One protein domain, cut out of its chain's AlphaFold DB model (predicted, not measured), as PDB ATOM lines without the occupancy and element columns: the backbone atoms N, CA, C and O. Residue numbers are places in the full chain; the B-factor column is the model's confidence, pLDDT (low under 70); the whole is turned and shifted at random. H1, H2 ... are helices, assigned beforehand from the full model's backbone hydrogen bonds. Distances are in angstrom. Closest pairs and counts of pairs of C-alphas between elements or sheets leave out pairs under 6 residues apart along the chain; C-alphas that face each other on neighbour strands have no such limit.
ATOM      1  N   THR A   4     -38.776 -35.267 -78.040       67.44
ATOM      2  CA  THR A   4     -38.845 -33.800 -78.084       67.44
ATOM      3  C   THR A   4     -37.499 -33.131 -78.410       67.44
ATOM      4  O   THR A   4     -37.477 -32.232 -79.246       67.44
ATOM      5  N   PRO A   5     -36.344 -33.598 -77.884       73.75
ATOM      6  CA  PRO A   5     -35.041 -33.131 -78.360       73.75
ATOM      7  C   PRO A   5     -34.729 -33.558 -79.801       73.75
ATOM      8  O   PRO A   5     -34.028 -32.838 -80.502       73.75
ATOM      9  N   PHE A   6     -35.246 -34.698 -80.274       80.75
ATOM     10  CA  PHE A   6     -35.018 -35.155 -81.651       80.75
ATOM     11  C   PHE A   6     -35.711 -34.265 -82.683       80.75
ATOM     12  O   PHE A   6     -35.204 -34.138 -83.792       80.75
ATOM     13  N   HIS A   7     -36.787 -33.573 -82.302       87.19
ATOM     14  CA  HIS A   7     -37.428 -32.561 -83.140       87.19
ATOM     15  C   HIS A   7     -36.537 -31.339 -83.402       87.19
ATOM     16  O   HIS A   7     -36.696 -30.689 -84.436       87.19
ATOM     17  N   LEU A   8     -35.545 -31.067 -82.543       90.50
ATOM     18  CA  LEU A   8     -34.582 -29.988 -82.775       90.50
ATOM     19  C   LEU A   8     -33.745 -30.218 -84.035       90.50
ATOM     20  O   LEU A   8     -33.381 -29.243 -84.680       90.50
ATOM     21  N   GLY A   9     -33.460 -31.470 -84.407       91.62
ATOM     22  CA  GLY A   9     -32.715 -31.791 -85.628       91.62
ATOM     23  C   GLY A   9     -33.449 -31.319 -86.891       91.62
ATOM     24  O   GLY A   9     -32.947 -30.431 -87.582       91.62
ATOM     25  N   PRO A  10     -34.658 -31.843 -87.180       92.31
ATOM     26  CA  PRO A  10     -35.498 -31.365 -88.275       92.31
ATOM     27  C   PRO A  10     -35.822 -29.871 -88.182       92.31
ATOM     28  O   PRO A  10     -35.779 -29.183 -89.197       92.31
ATOM     29  N   ALA A  11     -36.092 -29.336 -86.987       93.44
ATOM     30  CA  ALA A  11     -36.372 -27.912 -86.809       93.44
ATOM     31  C   ALA A  11     -35.168 -27.029 -87.165       93.44
ATOM     32  O   ALA A  11     -35.333 -26.004 -87.821       93.44
ATOM     33  N   PHE A  12     -33.957 -27.433 -86.778       93.81
ATOM     34  CA  PHE A  12     -32.733 -26.731 -87.149       93.81
ATOM     35  C   PHE A  12     -32.476 -26.827 -88.656       93.81
ATOM     36  O   PHE A  12     -32.211 -25.808 -89.285       93.81
ATOM     37  N   LEU A  13     -32.645 -28.016 -89.251       94.56
ATOM     38  CA  LEU A  13     -32.533 -28.213 -90.700       94.56
ATOM     39  C   LEU A  13     -33.497 -27.301 -91.472       94.56
ATOM     40  O   LEU A  13     -33.093 -26.659 -92.434       94.56
ATOM     41  N   LEU A  14     -34.759 -27.223 -91.048       93.12
ATOM     42  CA  LEU A  14     -35.754 -26.342 -91.657       93.12
ATOM     43  C   LEU A  14     -35.411 -24.861 -91.429       93.12
ATOM     44  O   LEU A  14     -35.565 -24.053 -92.342       93.12
ATOM     45  N   GLY A  15     -34.929 -24.499 -90.239       91.94
ATOM     46  CA  GLY A  15     -34.486 -23.140 -89.926       91.94
ATOM     47  C   GLY A  15     -33.357 -22.670 -90.843       91.94
ATOM     48  O   GLY A  15     -33.418 -21.552 -91.354       91.94
ATOM     49  N   GLU A  16     -32.388 -23.548 -91.097       91.94
ATOM     50  CA  GLU A  16     -31.264 -23.295 -92.000       91.94
ATOM     51  C   GLU A  16     -31.702 -23.297 -93.472       91.94
ATOM     52  O   GLU A  16     -31.345 -22.405 -94.231       91.94
ATOM     53  N   LEU A  17     -32.555 -24.241 -93.885       93.19
ATOM     54  CA  LEU A  17     -33.063 -24.317 -95.261       93.19
ATOM     55  C   LEU A  17     -33.828 -23.048 -95.677       93.19
ATOM     56  O   LEU A  17     -33.785 -22.633 -96.836       93.19
ATOM     57  N   PHE A  18     -34.543 -22.433 -94.734       90.94
ATOM     58  CA  PHE A  18     -35.321 -21.214 -94.952       90.94
ATOM     59  C   PHE A  18     -34.618 -19.949 -94.439       90.94
ATOM     60  O   PHE A  18     -35.300 -18.955 -94.166       90.94
ATOM     61  N   GLU A  19     -33.286 -19.979 -94.314       81.25
ATOM     62  CA  GLU A  19     -32.420 -18.921 -93.781       81.25
ATOM     63  C   GLU A  19     -32.964 -17.497 -94.020       81.25
ATOM     64  O   GLU A  19     -33.361 -17.127 -95.132       81.25
ATOM     65  N   LYS A  20     -33.004 -16.671 -92.965       80.06
ATOM     66  CA  LYS A  20     -33.486 -15.269 -92.961       80.06
ATOM     67  C   LYS A  20     -34.976 -15.061 -93.291       80.06
ATOM     68  O   LYS A  20     -35.506 -14.004 -92.941       80.06
ATOM     69  N   LYS A  21     -35.682 -16.036 -93.878       91.56
ATOM     70  CA  LYS A  21     -37.144 -15.985 -94.104       91.56
ATOM     71  C   LYS A  21     -37.934 -16.407 -92.870       91.56
ATOM     72  O   LYS A  21     -39.032 -15.899 -92.651       91.56
ATOM     73  N   VAL A  22     -37.369 -17.294 -92.056       95.56
ATOM     74  CA  VAL A  22     -37.957 -17.766 -90.796       95.56
ATOM     75  C   VAL A  22     -37.082 -17.378 -89.610       95.56
ATOM     76  O   VAL A  22     -35.871 -17.202 -89.735       95.56
ATOM     77  N   ASN A  23     -37.703 -17.215 -88.446       96.44
ATOM     78  CA  ASN A  23     -36.978 -17.009 -87.201       96.44
ATOM     79  C   ASN A  23     -36.570 -18.366 -86.598       96.44
ATOM     80  O   ASN A  23     -37.428 -19.221 -86.358       96.44
ATOM     81  N   LEU A  24     -35.272 -18.551 -86.334       95.12
ATOM     82  CA  LEU A  24     -34.731 -19.813 -85.820       95.12
ATOM     83  C   LEU A  24     -35.279 -20.143 -84.423       95.12
ATOM     84  O   LEU A  24     -35.616 -21.286 -84.136       95.12
ATOM     85  N   PHE A  25     -35.425 -19.157 -83.537       94.81
ATOM     86  CA  PHE A  25     -35.998 -19.427 -82.215       94.81
ATOM     87  C   PHE A  25     -37.466 -19.830 -82.292       94.81
ATOM     88  O   PHE A  25     -37.881 -20.731 -81.566       94.81
ATOM     89  N   SER A  26     -38.237 -19.228 -83.198       96.81
ATOM     90  CA  SER A  26     -39.627 -19.616 -83.424       96.81
ATOM     91  C   SER A  26     -39.770 -21.078 -83.838       96.81
ATOM     92  O   SER A  26     -40.604 -21.778 -83.264       96.81
ATOM     93  N   ILE A  27     -38.954 -21.556 -84.785       97.00
ATOM     94  CA  ILE A  27     -39.046 -22.946 -85.250       97.00
ATOM     95  C   ILE A  27     -38.613 -23.939 -84.167       97.00
ATOM     96  O   ILE A  27     -39.317 -24.916 -83.924       97.00
ATOM     97  N   LEU A  28     -37.525 -23.647 -83.444       95.62
ATOM     98  CA  LEU A  28     -37.030 -24.517 -82.375       95.62
ATOM     99  C   LEU A  28     -38.027 -24.601 -81.211       95.62
ATOM    100  O   LEU A  28     -38.367 -25.698 -80.774       95.62
ATOM    101  N   ILE A  29     -38.557 -23.465 -80.743       95.69
ATOM    102  CA  ILE A  29     -39.549 -23.440 -79.655       95.69
ATOM    103  C   ILE A  29     -40.850 -24.118 -80.102       95.69
ATOM    104  O   ILE A  29     -41.395 -24.942 -79.366       95.69
ATOM    105  N   GLY A  30     -41.326 -23.813 -81.314       96.00
ATOM    106  CA  GLY A  30     -42.518 -24.437 -81.889       96.00
ATOM    107  C   GLY A  30     -42.401 -25.960 -81.980       96.00
ATOM    108  O   GLY A  30     -43.360 -26.662 -81.673       96.00
ATOM    109  N   SER A  31     -41.210 -26.471 -82.308       95.19
ATOM    110  CA  SER A  31     -40.944 -27.911 -82.428       95.19
ATOM    111  C   SER A  31     -40.898 -28.678 -81.102       95.19
ATOM    112  O   SER A  31     -40.858 -29.903 -81.110       95.19
ATOM    113  N   ILE A  32     -40.893 -27.980 -79.961       94.06
ATOM    114  CA  ILE A  32     -40.822 -28.593 -78.625       94.06
ATOM    115  C   ILE A  32     -42.131 -28.413 -77.858       94.06
ATOM    116  O   ILE A  32     -42.557 -29.310 -77.136       94.06
ATOM    117  N   ILE A  33     -42.768 -27.247 -77.979       94.81
ATOM    118  CA  ILE A  33     -43.857 -26.845 -77.078       94.81
ATOM    119  C   ILE A  33     -45.093 -27.758 -77.152       94.81
ATOM    120  O   ILE A  33     -45.827 -27.879 -76.172       94.81
ATOM    121  N   ILE A  34     -45.320 -28.419 -78.290       94.94
ATOM    122  CA  ILE A  34     -46.465 -29.320 -78.502       94.94
ATOM    123  C   ILE A  34     -46.470 -30.473 -77.488       94.94
ATOM    124  O   ILE A  34     -47.522 -30.871 -76.984       94.94
ATOM    125  N   ASP A  35     -45.284 -30.907 -77.077       93.94
ATOM    126  CA  ASP A  35     -45.080 -32.025 -76.167       93.94
ATOM    127  C   ASP A  35     -45.247 -31.667 -74.682       93.94
ATOM    128  O   ASP A  35     -45.114 -32.541 -73.824       93.94
ATOM    129  N   VAL A  36     -45.556 -30.412 -74.324       92.19
ATOM    130  CA  VAL A  36     -45.691 -29.997 -72.912       92.19
ATOM    131  C   VAL A  36     -46.732 -30.842 -72.175       92.19
ATOM    132  O   VAL A  36     -46.466 -31.330 -71.074       92.19
ATOM    133  N   ARG A  37     -47.901 -31.075 -72.788       91.75
ATOM    134  CA  ARG A  37     -48.932 -31.939 -72.191       91.75
ATOM    135  C   ARG A  37     -48.461 -33.387 -72.114       91.75
ATOM    136  O   ARG A  37     -48.631 -34.002 -71.070       91.75
ATOM    137  N   ALA A  38     -47.887 -33.926 -73.190       91.31
ATOM    138  CA  ALA A  38     -47.414 -35.310 -73.216       91.31
ATOM    139  C   ALA A  38     -46.337 -35.550 -72.145       91.31
ATOM    140  O   ALA A  38     -46.376 -36.557 -71.442       91.31
ATOM    141  N   THR A  39     -45.444 -34.576 -71.945       90.69
ATOM    142  CA  THR A  39     -44.416 -34.586 -70.895       90.69
ATOM    143  C   THR A  39     -45.064 -34.618 -69.519       90.69
ATOM    144  O   THR A  39     -44.730 -35.467 -68.699       90.69
ATOM    145  N   TYR A  40     -46.031 -33.734 -69.270       91.38
ATOM    146  CA  TYR A  40     -46.776 -33.729 -68.017       91.38
ATOM    147  C   TYR A  40     -47.478 -35.074 -67.767       91.38
ATOM    148  O   TYR A  40     -47.318 -35.666 -66.702       91.38
ATOM    149  N   CYS A  41     -48.206 -35.592 -68.758       92.00
ATOM    150  CA  CYS A  41     -48.940 -36.852 -68.654       92.00
ATOM    151  C   CYS A  41     -48.018 -38.060 -68.441       92.00
ATOM    152  O   CYS A  41     -48.409 -38.974 -67.718       92.00
ATOM    153  N   LEU A  42     -46.801 -38.046 -68.998       91.00
ATOM    154  CA  LEU A  42     -45.793 -39.086 -68.778       91.00
ATOM    155  C   LEU A  42     -45.448 -39.230 -67.291       91.00
ATOM    156  O   LEU A  42     -45.414 -40.344 -66.778       91.00
ATOM    157  N   PHE A  43     -45.224 -38.110 -66.597       92.00
ATOM    158  CA  PHE A  43     -44.874 -38.115 -65.173       92.00
ATOM    159  C   PHE A  43     -46.094 -38.238 -64.256       92.00
ATOM    160  O   PHE A  43     -46.000 -38.836 -63.190       92.00
ATOM    161  N   ALA A  44     -47.242 -37.700 -64.670       93.69
ATOM    162  CA  ALA A  44     -48.485 -37.752 -63.904       93.69
ATOM    163  C   ALA A  44     -49.283 -39.059 -64.104       93.69
ATOM    164  O   ALA A  44     -50.287 -39.272 -63.427       93.69
ATOM    165  N   GLY A  45     -48.876 -39.928 -65.037       92.38
ATOM    166  CA  GLY A  45     -49.552 -41.196 -65.331       92.38
ATOM    167  C   GLY A  45     -50.895 -41.051 -66.059       92.38
ATOM    168  O   GLY A  45     -51.726 -41.958 -66.007       92.38
ATOM    169  N   CYS A  46     -51.141 -39.921 -66.729       89.69
ATOM    170  CA  CYS A  46     -52.397 -39.682 -67.443       89.69
ATOM    171  C   CYS A  46     -52.436 -40.424 -68.791       89.69
ATOM    172  O   CYS A  46     -51.402 -40.643 -69.422       89.69
ATOM    173  N   ARG A  47     -53.643 -40.749 -69.276       89.31
ATOM    174  CA  ARG A  47     -53.871 -41.317 -70.616       89.31
ATOM    175  C   ARG A  47     -55.058 -40.634 -71.318       89.31
ATOM    176  O   ARG A  47     -55.981 -40.218 -70.618       89.31
ATOM    177  N   PRO A  48     -55.072 -40.540 -72.661       90.94
ATOM    178  CA  PRO A  48     -53.958 -40.830 -73.575       90.94
ATOM    179  C   PRO A  48     -52.770 -39.882 -73.353       90.94
ATOM    180  O   PRO A  48     -52.933 -38.794 -72.780       90.94
ATOM    181  N   LEU A  49     -51.573 -40.347 -73.732       90.69
ATOM    182  CA  LEU A  49     -50.319 -39.643 -73.467       90.69
ATOM    183  C   LEU A  49     -50.274 -38.366 -74.303       90.69
ATOM    184  O   LEU A  49     -50.164 -37.263 -73.760       90.69
ATOM    185  N   HIS A  50     -50.453 -38.519 -75.612       91.19
ATOM    186  CA  HIS A  50     -50.651 -37.403 -76.519       91.19
ATOM    187  C   HIS A  50     -52.096 -36.915 -76.396       91.19
ATOM    188  O   HIS A  50     -53.001 -37.624 -75.950       91.19
ATOM    189  N   GLY A  51     -52.298 -35.630 -76.648       85.25
ATOM    190  CA  GLY A  51     -53.575 -34.976 -76.392       85.25
ATOM    191  C   GLY A  51     -53.963 -34.036 -77.515       85.25
ATOM    192  O   GLY A  51     -53.366 -34.078 -78.587       85.25
ATOM    193  N   PRO A  52     -54.911 -33.121 -77.265       90.81
ATOM    194  CA  PRO A  52     -55.450 -32.256 -78.313       90.81
ATOM    195  C   PRO A  52     -54.411 -31.303 -78.926       90.81
ATOM    196  O   PRO A  52     -54.667 -30.736 -79.984       90.81
ATOM    197  N   LEU A  53     -53.243 -31.131 -78.288       93.88
ATOM    198  CA  LEU A  53     -52.144 -30.314 -78.811       93.88
ATOM    199  C   LEU A  53     -51.538 -30.882 -80.101       93.88
ATOM    200  O   LEU A  53     -51.037 -30.104 -80.906       93.88
ATOM    201  N   HIS A  54     -51.647 -32.194 -80.333       95.75
ATOM    202  CA  HIS A  54     -51.155 -32.858 -81.542       95.75
ATOM    203  C   HIS A  54     -52.144 -32.793 -82.721       95.75
ATOM    204  O   HIS A  54     -52.084 -33.624 -83.619       95.75
ATOM    205  N   THR A  55     -53.041 -31.801 -82.744       97.19
ATOM    206  CA  THR A  55     -53.879 -31.471 -83.913       97.19
ATOM    207  C   THR A  55     -53.291 -30.282 -84.664       97.19
ATOM    208  O   THR A  55     -52.734 -29.373 -84.046       97.19
ATOM    209  N   PHE A  56     -53.463 -30.206 -85.987       97.62
ATOM    210  CA  PHE A  56     -53.010 -29.032 -86.750       97.62
ATOM    211  C   PHE A  56     -53.697 -27.738 -86.305       97.62
ATOM    212  O   PHE A  56     -53.077 -26.671 -86.303       97.62
ATOM    213  N   LEU A  57     -54.960 -27.820 -85.878       98.00
ATOM    214  CA  LEU A  57     -55.690 -26.671 -85.348       98.00
ATOM    215  C   LEU A  57     -55.058 -26.167 -84.044       98.00
ATOM    216  O   LEU A  57     -54.708 -24.989 -83.948       98.00
ATOM    217  N   ALA A  58     -54.853 -27.047 -83.058       97.56
ATOM    218  CA  ALA A  58     -54.219 -26.659 -81.801       97.56
ATOM    219  C   ALA A  58     -52.766 -26.219 -82.012       97.56
ATOM    220  O   ALA A  58     -52.362 -25.194 -81.467       97.56
ATOM    221  N   ALA A  59     -52.003 -26.916 -82.857       97.56
ATOM    222  CA  ALA A  59     -50.637 -26.549 -83.216       97.56
ATOM    223  C   ALA A  59     -50.555 -25.161 -83.872       97.56
ATOM    224  O   ALA A  59     -49.597 -24.423 -83.634       97.56
ATOM    225  N   THR A  60     -51.567 -24.768 -84.650       98.44
ATOM    226  CA  THR A  60     -51.677 -23.415 -85.216       98.44
ATOM    227  C   THR A  60     -51.929 -22.380 -84.123       98.44
ATOM    228  O   THR A  60     -51.222 -21.377 -84.057       98.44
ATOM    229  N   ILE A  61     -52.887 -22.634 -83.225       98.44
ATOM    230  CA  ILE A  61     -53.195 -21.734 -82.101       98.44
ATOM    231  C   ILE A  61     -51.960 -21.556 -81.208       98.44
ATOM    232  O   ILE A  61     -51.564 -20.429 -80.911       98.44
ATOM    233  N   VAL A  62     -51.303 -22.655 -80.832       98.12
ATOM    234  CA  VAL A  62     -50.062 -22.643 -80.046       98.12
ATOM    235  C   VAL A  62     -48.950 -21.913 -80.798       98.12
ATOM    236  O   VAL A  62     -48.272 -21.073 -80.211       98.12
ATOM    237  N   GLY A  63     -48.792 -22.153 -82.101       98.31
ATOM    238  CA  GLY A  63     -47.811 -21.456 -82.935       98.31
ATOM    239  C   GLY A  63     -48.020 -19.938 -82.950       98.31
ATOM    240  O   GLY A  63     -47.056 -19.184 -82.813       98.31
ATOM    241  N   LEU A  64     -49.269 -19.469 -83.025       98.62
ATOM    242  CA  LEU A  64     -49.599 -18.043 -82.937       98.62
ATOM    243  C   LEU A  64     -49.315 -17.461 -81.544       98.62
ATOM    244  O   LEU A  64     -48.788 -16.351 -81.449       98.62
ATOM    245  N   LEU A  65     -49.588 -18.208 -80.468       98.38
ATOM    246  CA  LEU A  65     -49.232 -17.800 -79.102       98.38
ATOM    247  C   LEU A  65     -47.711 -17.671 -78.926       98.38
ATOM    248  O   LEU A  65     -47.235 -16.678 -78.373       98.38
ATOM    249  N   ILE A  66     -46.939 -18.628 -79.453       98.00
ATOM    250  CA  ILE A  66     -45.472 -18.563 -79.466       98.00
ATOM    251  C   ILE A  66     -44.988 -17.375 -80.297       98.00
ATOM    252  O   ILE A  66     -44.113 -16.631 -79.853       98.00
ATOM    253  N   ALA A  67     -45.573 -17.148 -81.475       98.38
ATOM    254  CA  ALA A  67     -45.220 -16.011 -82.317       98.38
ATOM    255  C   ALA A  67     -45.449 -14.676 -81.593       98.38
ATOM    256  O   ALA A  67     -44.571 -13.811 -81.597       98.38
ATOM    257  N   TRP A  68     -46.589 -14.527 -80.916       98.44
ATOM    258  CA  TRP A  68     -46.885 -13.353 -80.098       98.44
ATOM    259  C   TRP A  68     -45.872 -13.175 -78.958       98.44
ATOM    260  O   TRP A  68     -45.327 -12.080 -78.785       98.44
ATOM    261  N   LEU A  69     -45.554 -14.250 -78.229       98.00
ATOM    262  CA  LEU A  69     -44.598 -14.225 -77.119       98.00
ATOM    263  C   LEU A  69     -43.191 -13.807 -77.576       98.00
ATOM    264  O   LEU A  69     -42.571 -12.934 -76.963       98.00
ATOM    265  N   ILE A  70     -42.702 -14.392 -78.674       97.50
ATOM    266  CA  ILE A  70     -41.394 -14.073 -79.263       97.50
ATOM    267  C   ILE A  70     -41.374 -12.631 -79.767       97.50
ATOM    268  O   ILE A  70     -40.428 -11.890 -79.497       97.50
ATOM    269  N   PHE A  71     -42.427 -12.198 -80.465       98.00
ATOM    270  CA  PHE A  71     -42.510 -10.840 -80.997       98.00
ATOM    271  C   PHE A  71     -42.540  -9.781 -79.889       98.00
ATOM    272  O   PHE A  71     -41.871  -8.752 -80.015       98.00
ATOM    273  N   SER A  72     -43.255 -10.045 -78.790       97.69
ATOM    274  CA  SER A  72     -43.283  -9.184 -77.599       97.69
ATOM    275  C   SER A  72     -41.886  -9.022 -76.981       97.69
ATOM    276  O   SER A  72     -41.476  -7.921 -76.610       97.69
ATOM    277  N   GLN A  73     -41.091 -10.095 -76.977       97.12
ATOM    278  CA  GLN A  73     -39.741 -10.120 -76.403       97.12
ATOM    279  C   GLN A  73     -38.619  -9.841 -77.418       97.12
ATOM    280  O   GLN A  73     -37.434  -9.915 -77.075       97.12
ATOM    281  N   ARG A  74     -38.950  -9.468 -78.664       96.50
ATOM    282  CA  ARG A  74     -37.994  -9.418 -79.786       96.50
ATOM    283  C   ARG A  74     -36.754  -8.569 -79.520       96.50
ATOM    284  O   ARG A  74     -35.660  -8.962 -79.895       96.50
ATOM    285  N   LYS A  75     -36.894  -7.424 -78.837       96.50
ATOM    286  CA  LYS A  75     -35.761  -6.527 -78.538       96.50
ATOM    287  C   LYS A  75     -34.743  -7.185 -77.606       96.50
ATOM    288  O   LYS A  75     -33.547  -6.950 -77.741       96.50
ATOM    289  N   TRP A  76     -35.216  -7.971 -76.640       96.75
ATOM    290  CA  TRP A  76     -34.355  -8.692 -75.706       96.75
ATOM    291  C   TRP A  76     -33.702  -9.894 -76.392       96.75
ATOM    292  O   TRP A  76     -32.481 -10.034 -76.338       96.75
ATOM    293  N   LEU A  77     -34.489 -10.680 -77.134       95.81
ATOM    294  CA  LEU A  77     -33.982 -11.813 -77.912       95.81
ATOM    295  C   LEU A  77     -32.931 -11.378 -78.941       95.81
ATOM    296  O   LEU A  77     -31.889 -12.016 -79.044       95.81
ATOM    297  N   GLN A  78     -33.150 -10.254 -79.628       95.69
ATOM    298  CA  GLN A  78     -32.202  -9.701 -80.596       95.69
ATOM    299  C   GLN A  78     -30.866  -9.299 -79.952       95.69
ATOM    300  O   GLN A  78     -29.807  -9.495 -80.539       95.69
ATOM    301  N   LYS A  79     -30.873  -8.768 -78.722       96.12
ATOM    302  CA  LYS A  79     -29.624  -8.480 -77.991       96.12
ATOM    303  C   LYS A  79     -28.835  -9.756 -77.697       96.12
ATOM    304  O   LYS A  79     -27.611  -9.752 -77.812       96.12
ATOM    305  N   ILE A  80     -29.529 -10.830 -77.321       95.19
ATOM    306  CA  ILE A  80     -28.908 -12.133 -77.052       95.19
ATOM    307  C   ILE A  80     -28.305 -12.699 -78.333       95.19
ATOM    308  O   ILE A  80     -27.140 -13.088 -78.336       95.19
ATOM    309  N   THR A  81     -29.058 -12.699 -79.430       94.00
ATOM    310  CA  THR A  81     -28.595 -13.274 -80.699       94.00
ATOM    311  C   THR A  81     -27.467 -12.472 -81.322       94.00
ATOM    312  O   THR A  81     -26.500 -13.076 -81.775       94.00
ATOM    313  N   ASN A  82     -27.478 -11.143 -81.199       94.31
ATOM    314  CA  ASN A  82     -26.334 -10.309 -81.573       94.31
ATOM    315  C   ASN A  82     -25.072 -10.661 -80.764       94.31
ATOM    316  O   ASN A  82     -23.985 -10.746 -81.329       94.31
ATOM    317  N   LYS A  83     -25.200 -10.908 -79.450       96.06
ATOM    318  CA  LYS A  83     -24.068 -11.320 -78.598       96.06
ATOM    319  C   LYS A  83     -23.529 -12.701 -78.985       96.06
ATOM    320  O   LYS A  83     -22.322 -12.916 -78.934       96.06
ATOM    321  N   LEU A  84     -24.418 -13.612 -79.377       93.88
ATOM    322  CA  LEU A  84     -24.078 -14.963 -79.831       93.88
ATOM    323  C   LEU A  84     -23.671 -15.029 -81.312       93.88
ATOM    324  O   LEU A  84     -23.305 -16.103 -81.777       93.88
ATOM    325  N   ARG A  85     -23.715 -13.903 -82.042       93.12
ATOM    326  CA  ARG A  85     -23.467 -13.819 -83.495       93.12
ATOM    327  C   ARG A  85     -24.396 -14.716 -84.326       93.12
ATOM    328  O   ARG A  85     -23.988 -15.267 -85.339       93.12
ATOM    329  N   ILE A  86     -25.649 -14.849 -83.893       90.38
ATOM    330  CA  ILE A  86     -26.693 -15.582 -84.619       90.38
ATOM    331  C   ILE A  86     -27.489 -14.577 -85.452       90.38
ATOM    332  O   ILE A  86     -28.296 -13.819 -84.910       90.38
ATOM    333  N   GLU A  87     -27.281 -14.578 -86.767       90.19
ATOM    334  CA  GLU A  87     -28.056 -13.749 -87.691       90.19
ATOM    335  C   GLU A  87     -29.442 -14.355 -87.939       90.19
ATOM    336  O   GLU A  87     -29.569 -15.495 -88.372       90.19
ATOM    337  N   GLN A  88     -30.507 -13.593 -87.676       92.38
ATOM    338  CA  GLN A  88     -31.875 -14.008 -87.995       92.38
ATOM    339  C   GLN A  88     -32.822 -12.807 -88.101       92.38
ATOM    340  O   GLN A  88     -32.599 -11.756 -87.497       92.38
ATOM    341  N   SER A  89     -33.920 -12.973 -88.842       93.81
ATOM    342  CA  SER A  89     -34.982 -11.969 -88.927       93.81
ATOM    343  C   SER A  89     -35.878 -12.006 -87.682       93.81
ATOM    344  O   SER A  89     -36.280 -13.072 -87.220       93.81
ATOM    345  N   TYR A  90     -36.252 -10.823 -87.186       95.81
ATOM    346  CA  TYR A  90     -37.291 -10.624 -86.162       95.81
ATOM    347  C   TYR A  90     -38.528  -9.900 -86.721       95.81
ATOM    348  O   TYR A  90     -39.300  -9.292 -85.974       95.81
ATOM    349  N   SER A  91     -38.722  -9.927 -88.044       96.62
ATOM    350  CA  SER A  91     -39.974  -9.468 -88.649       96.62
ATOM    351  C   SER A  91     -41.141 -10.343 -88.179       96.62
ATOM    352  O   SER A  91     -40.982 -11.549 -87.970       96.62
ATOM    353  N   LEU A  92     -42.326  -9.742 -88.038       97.06
ATOM    354  CA  LEU A  92     -43.538 -10.446 -87.607       97.06
ATOM    355  C   LEU A  92     -43.820 -11.672 -88.491       97.06
ATOM    356  O   LEU A  92     -44.066 -12.755 -87.968       97.06
ATOM    357  N   ASN A  93     -43.664 -11.531 -89.809       97.31
ATOM    358  CA  ASN A  93     -43.854 -12.626 -90.761       97.31
ATOM    359  C   ASN A  93     -42.864 -13.772 -90.528       97.31
ATOM    360  O   ASN A  93     -43.283 -14.923 -90.473       97.31
ATOM    361  N   SER A  94     -41.573 -13.477 -90.331       97.38
ATOM    362  CA  SER A  94     -40.573 -14.529 -90.081       97.38
ATOM    363  C   SER A  94     -40.825 -15.296 -88.784       97.38
ATOM    364  O   SER A  94     -40.591 -16.503 -88.720       97.38
ATOM    365  N   ILE A  95     -41.339 -14.606 -87.762       98.19
ATOM    366  CA  ILE A  95     -41.672 -15.193 -86.465       98.19
ATOM    367  C   ILE A  95     -42.915 -16.077 -86.589       98.19
ATOM    368  O   ILE A  95     -42.882 -17.208 -86.117       98.19
ATOM    369  N   ILE A  96     -43.978 -15.599 -87.248       98.38
ATOM    370  CA  ILE A  96     -45.200 -16.387 -87.473       98.38
ATOM    371  C   ILE A  96     -44.890 -17.630 -88.305       98.38
ATOM    372  O   ILE A  96     -45.227 -18.734 -87.886       98.38
ATOM    373  N   LEU A  97     -44.214 -17.466 -89.447       98.00
ATOM    374  CA  LEU A  97     -43.857 -18.588 -90.317       98.00
ATOM    375  C   LEU A  97     -42.991 -19.606 -89.575       98.00
ATOM    376  O   LEU A  97     -43.301 -20.792 -89.606       98.00
ATOM    377  N   GLY A  98     -41.961 -19.149 -88.857       97.81
ATOM    378  CA  GLY A  98     -41.111 -20.031 -88.061       97.81
ATOM    379  C   GLY A  98     -41.903 -20.809 -87.010       97.81
ATOM    380  O   GLY A  98     -41.726 -22.017 -86.893       97.81
ATOM    381  N   SER A  99     -42.816 -20.150 -86.289       98.31
ATOM    382  CA  SER A  99     -43.600 -20.802 -85.233       98.31
ATOM    383  C   SER A  99     -44.552 -21.853 -85.797       98.31
ATOM    384  O   SER A  99     -44.648 -22.936 -85.230       98.31
ATOM    385  N   ILE A 100     -45.227 -21.554 -86.914       98.38
ATOM    386  CA  ILE A 100     -46.141 -22.494 -87.577       98.38
ATOM    387  C   ILE A 100     -45.375 -23.680 -88.160       98.38
ATOM    388  O   ILE A 100     -45.767 -24.817 -87.934       98.38
ATOM    389  N   ILE A 101     -44.254 -23.442 -88.851       97.88
ATOM    390  CA  ILE A 101     -43.409 -24.529 -89.369       97.88
ATOM    391  C   ILE A 101     -42.915 -25.405 -88.211       97.88
ATOM    392  O   ILE A 101     -42.964 -26.628 -88.307       97.88
ATOM    393  N   GLY A 102     -42.495 -24.801 -87.096       97.06
ATOM    394  CA  GLY A 102     -42.058 -25.526 -85.905       97.06
ATOM    395  C   GLY A 102     -43.147 -26.432 -85.340       97.06
ATOM    396  O   GLY A 102     -42.936 -27.637 -85.222       97.06
ATOM    397  N   THR A 103     -44.327 -25.886 -85.042       97.69
ATOM    398  CA  THR A 103     -45.415 -26.674 -84.445       97.69
ATOM    399  C   THR A 103     -45.990 -27.712 -85.406       97.69
ATOM    400  O   THR A 103     -46.274 -28.833 -84.993       97.69
ATOM    401  N   TRP A 104     -46.126 -27.387 -86.693       97.81
ATOM    402  CA  TRP A 104     -46.633 -28.330 -87.691       97.81
ATOM    403  C   TRP A 104     -45.635 -29.440 -87.992       97.81
ATOM    404  O   TRP A 104     -46.051 -30.585 -88.130       97.81
ATOM    405  N   SER A 105     -44.335 -29.134 -88.067       96.31
ATOM    406  CA  SER A 105     -43.310 -30.167 -88.259       96.31
ATOM    407  C   SER A 105     -43.319 -31.178 -87.115       96.31
ATOM    408  O   SER A 105     -43.228 -32.369 -87.383       96.31
ATOM    409  N   HIS A 106     -43.532 -30.734 -85.872       95.38
ATOM    410  CA  HIS A 106     -43.703 -31.635 -84.735       95.38
ATOM    411  C   HIS A 106     -44.900 -32.575 -84.923       95.38
ATOM    412  O   HIS A 106     -44.740 -33.789 -84.889       95.38
ATOM    413  N   VAL A 107     -46.091 -32.032 -85.206       95.88
ATOM    414  CA  VAL A 107     -47.291 -32.861 -85.423       95.88
ATOM    415  C   VAL A 107     -47.111 -33.822 -86.602       95.88
ATOM    416  O   VAL A 107     -47.494 -34.983 -86.503       95.88
ATOM    417  N   LEU A 108     -46.504 -33.369 -87.702       95.56
ATOM    418  CA  LEU A 108     -46.239 -34.198 -88.883       95.56
ATOM    419  C   LEU A 108     -45.286 -35.360 -88.594       95.56
ATOM    420  O   LEU A 108     -45.477 -36.441 -89.145       95.56
ATOM    421  N   LEU A 109     -44.264 -35.130 -87.769       94.00
ATOM    422  CA  LEU A 109     -43.291 -36.155 -87.403       94.00
ATOM    423  C   LEU A 109     -43.883 -37.170 -86.419       94.00
ATOM    424  O   LEU A 109     -43.626 -38.362 -86.563       94.00
ATOM    425  N   ASP A 110     -44.713 -36.718 -85.478       93.56
ATOM    426  CA  ASP A 110     -45.292 -37.575 -84.441       93.56
ATOM    427  C   ASP A 110     -46.533 -38.359 -84.901       93.56
ATOM    428  O   ASP A 110     -46.716 -39.505 -84.490       93.56
ATOM    429  N   ALA A 111     -47.376 -37.793 -85.771       93.62
ATOM    430  CA  ALA A 111     -48.624 -38.423 -86.211       93.62
ATOM    431  C   ALA A 111     -48.485 -39.870 -86.742       93.62
ATOM    432  O   ALA A 111     -49.307 -40.704 -86.369       93.62
ATOM    433  N   PRO A 112     -47.486 -40.228 -87.576       93.50
ATOM    434  CA  PRO A 112     -47.321 -41.614 -88.023       93.50
ATOM    435  C   PRO A 112     -46.698 -42.536 -86.962       93.50
ATOM    436  O   PRO A 112     -46.755 -43.755 -87.114       93.50
TER     437      PRO A 112
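What this domain is: This is residues 4 to 112 of the 120 residues of an uncharacterized protein of Methanolobus vulcani (UniProt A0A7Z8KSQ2). H2 and H6 make the core, with H1 packed on one side and H4 on the other, while H3 and H5 lie at opposite ends of the long axis. H1, H2 and H6 form a bundle, helices side by side; helix packing is mostly crossed. The printed part has 109 residues, six named helices, H1 to H6, and no named strand: all helix, compact, radius of gyration of the C-alphas 14.0 A, spans 42 by 25 by 24 A.

How they stand to each other: Start at H6, residues 92 to 110; it touches H2, residues 24 to 33, closest C-alphas Gly 102 and Ile 27, 4.0 A. H6 touches H4, residues 56 to 72, at Ser 99 and Gly 63, closest C-alphas, 4.8 A. H1, residues 8 to 17, and H2 form a hairpin, tilt a shallow 29 degrees. H3, residues 36 to 44, and H5, residues 74 to 84, touch no helix. Every O i to N i+4 pair is within hydrogen-bond range in H1 to H6.

Where its parts are: Find C-alpha 8, beginning H1, at (-34.582, -29.988, -82.775); H6 runs 27.4 A to C-alpha 110 at (-45.292, -37.575, -84.441).

The domain as a whole: The printed part has no cut; the H3 to H4 link is long; residue 4 is under 70 in pLDDT.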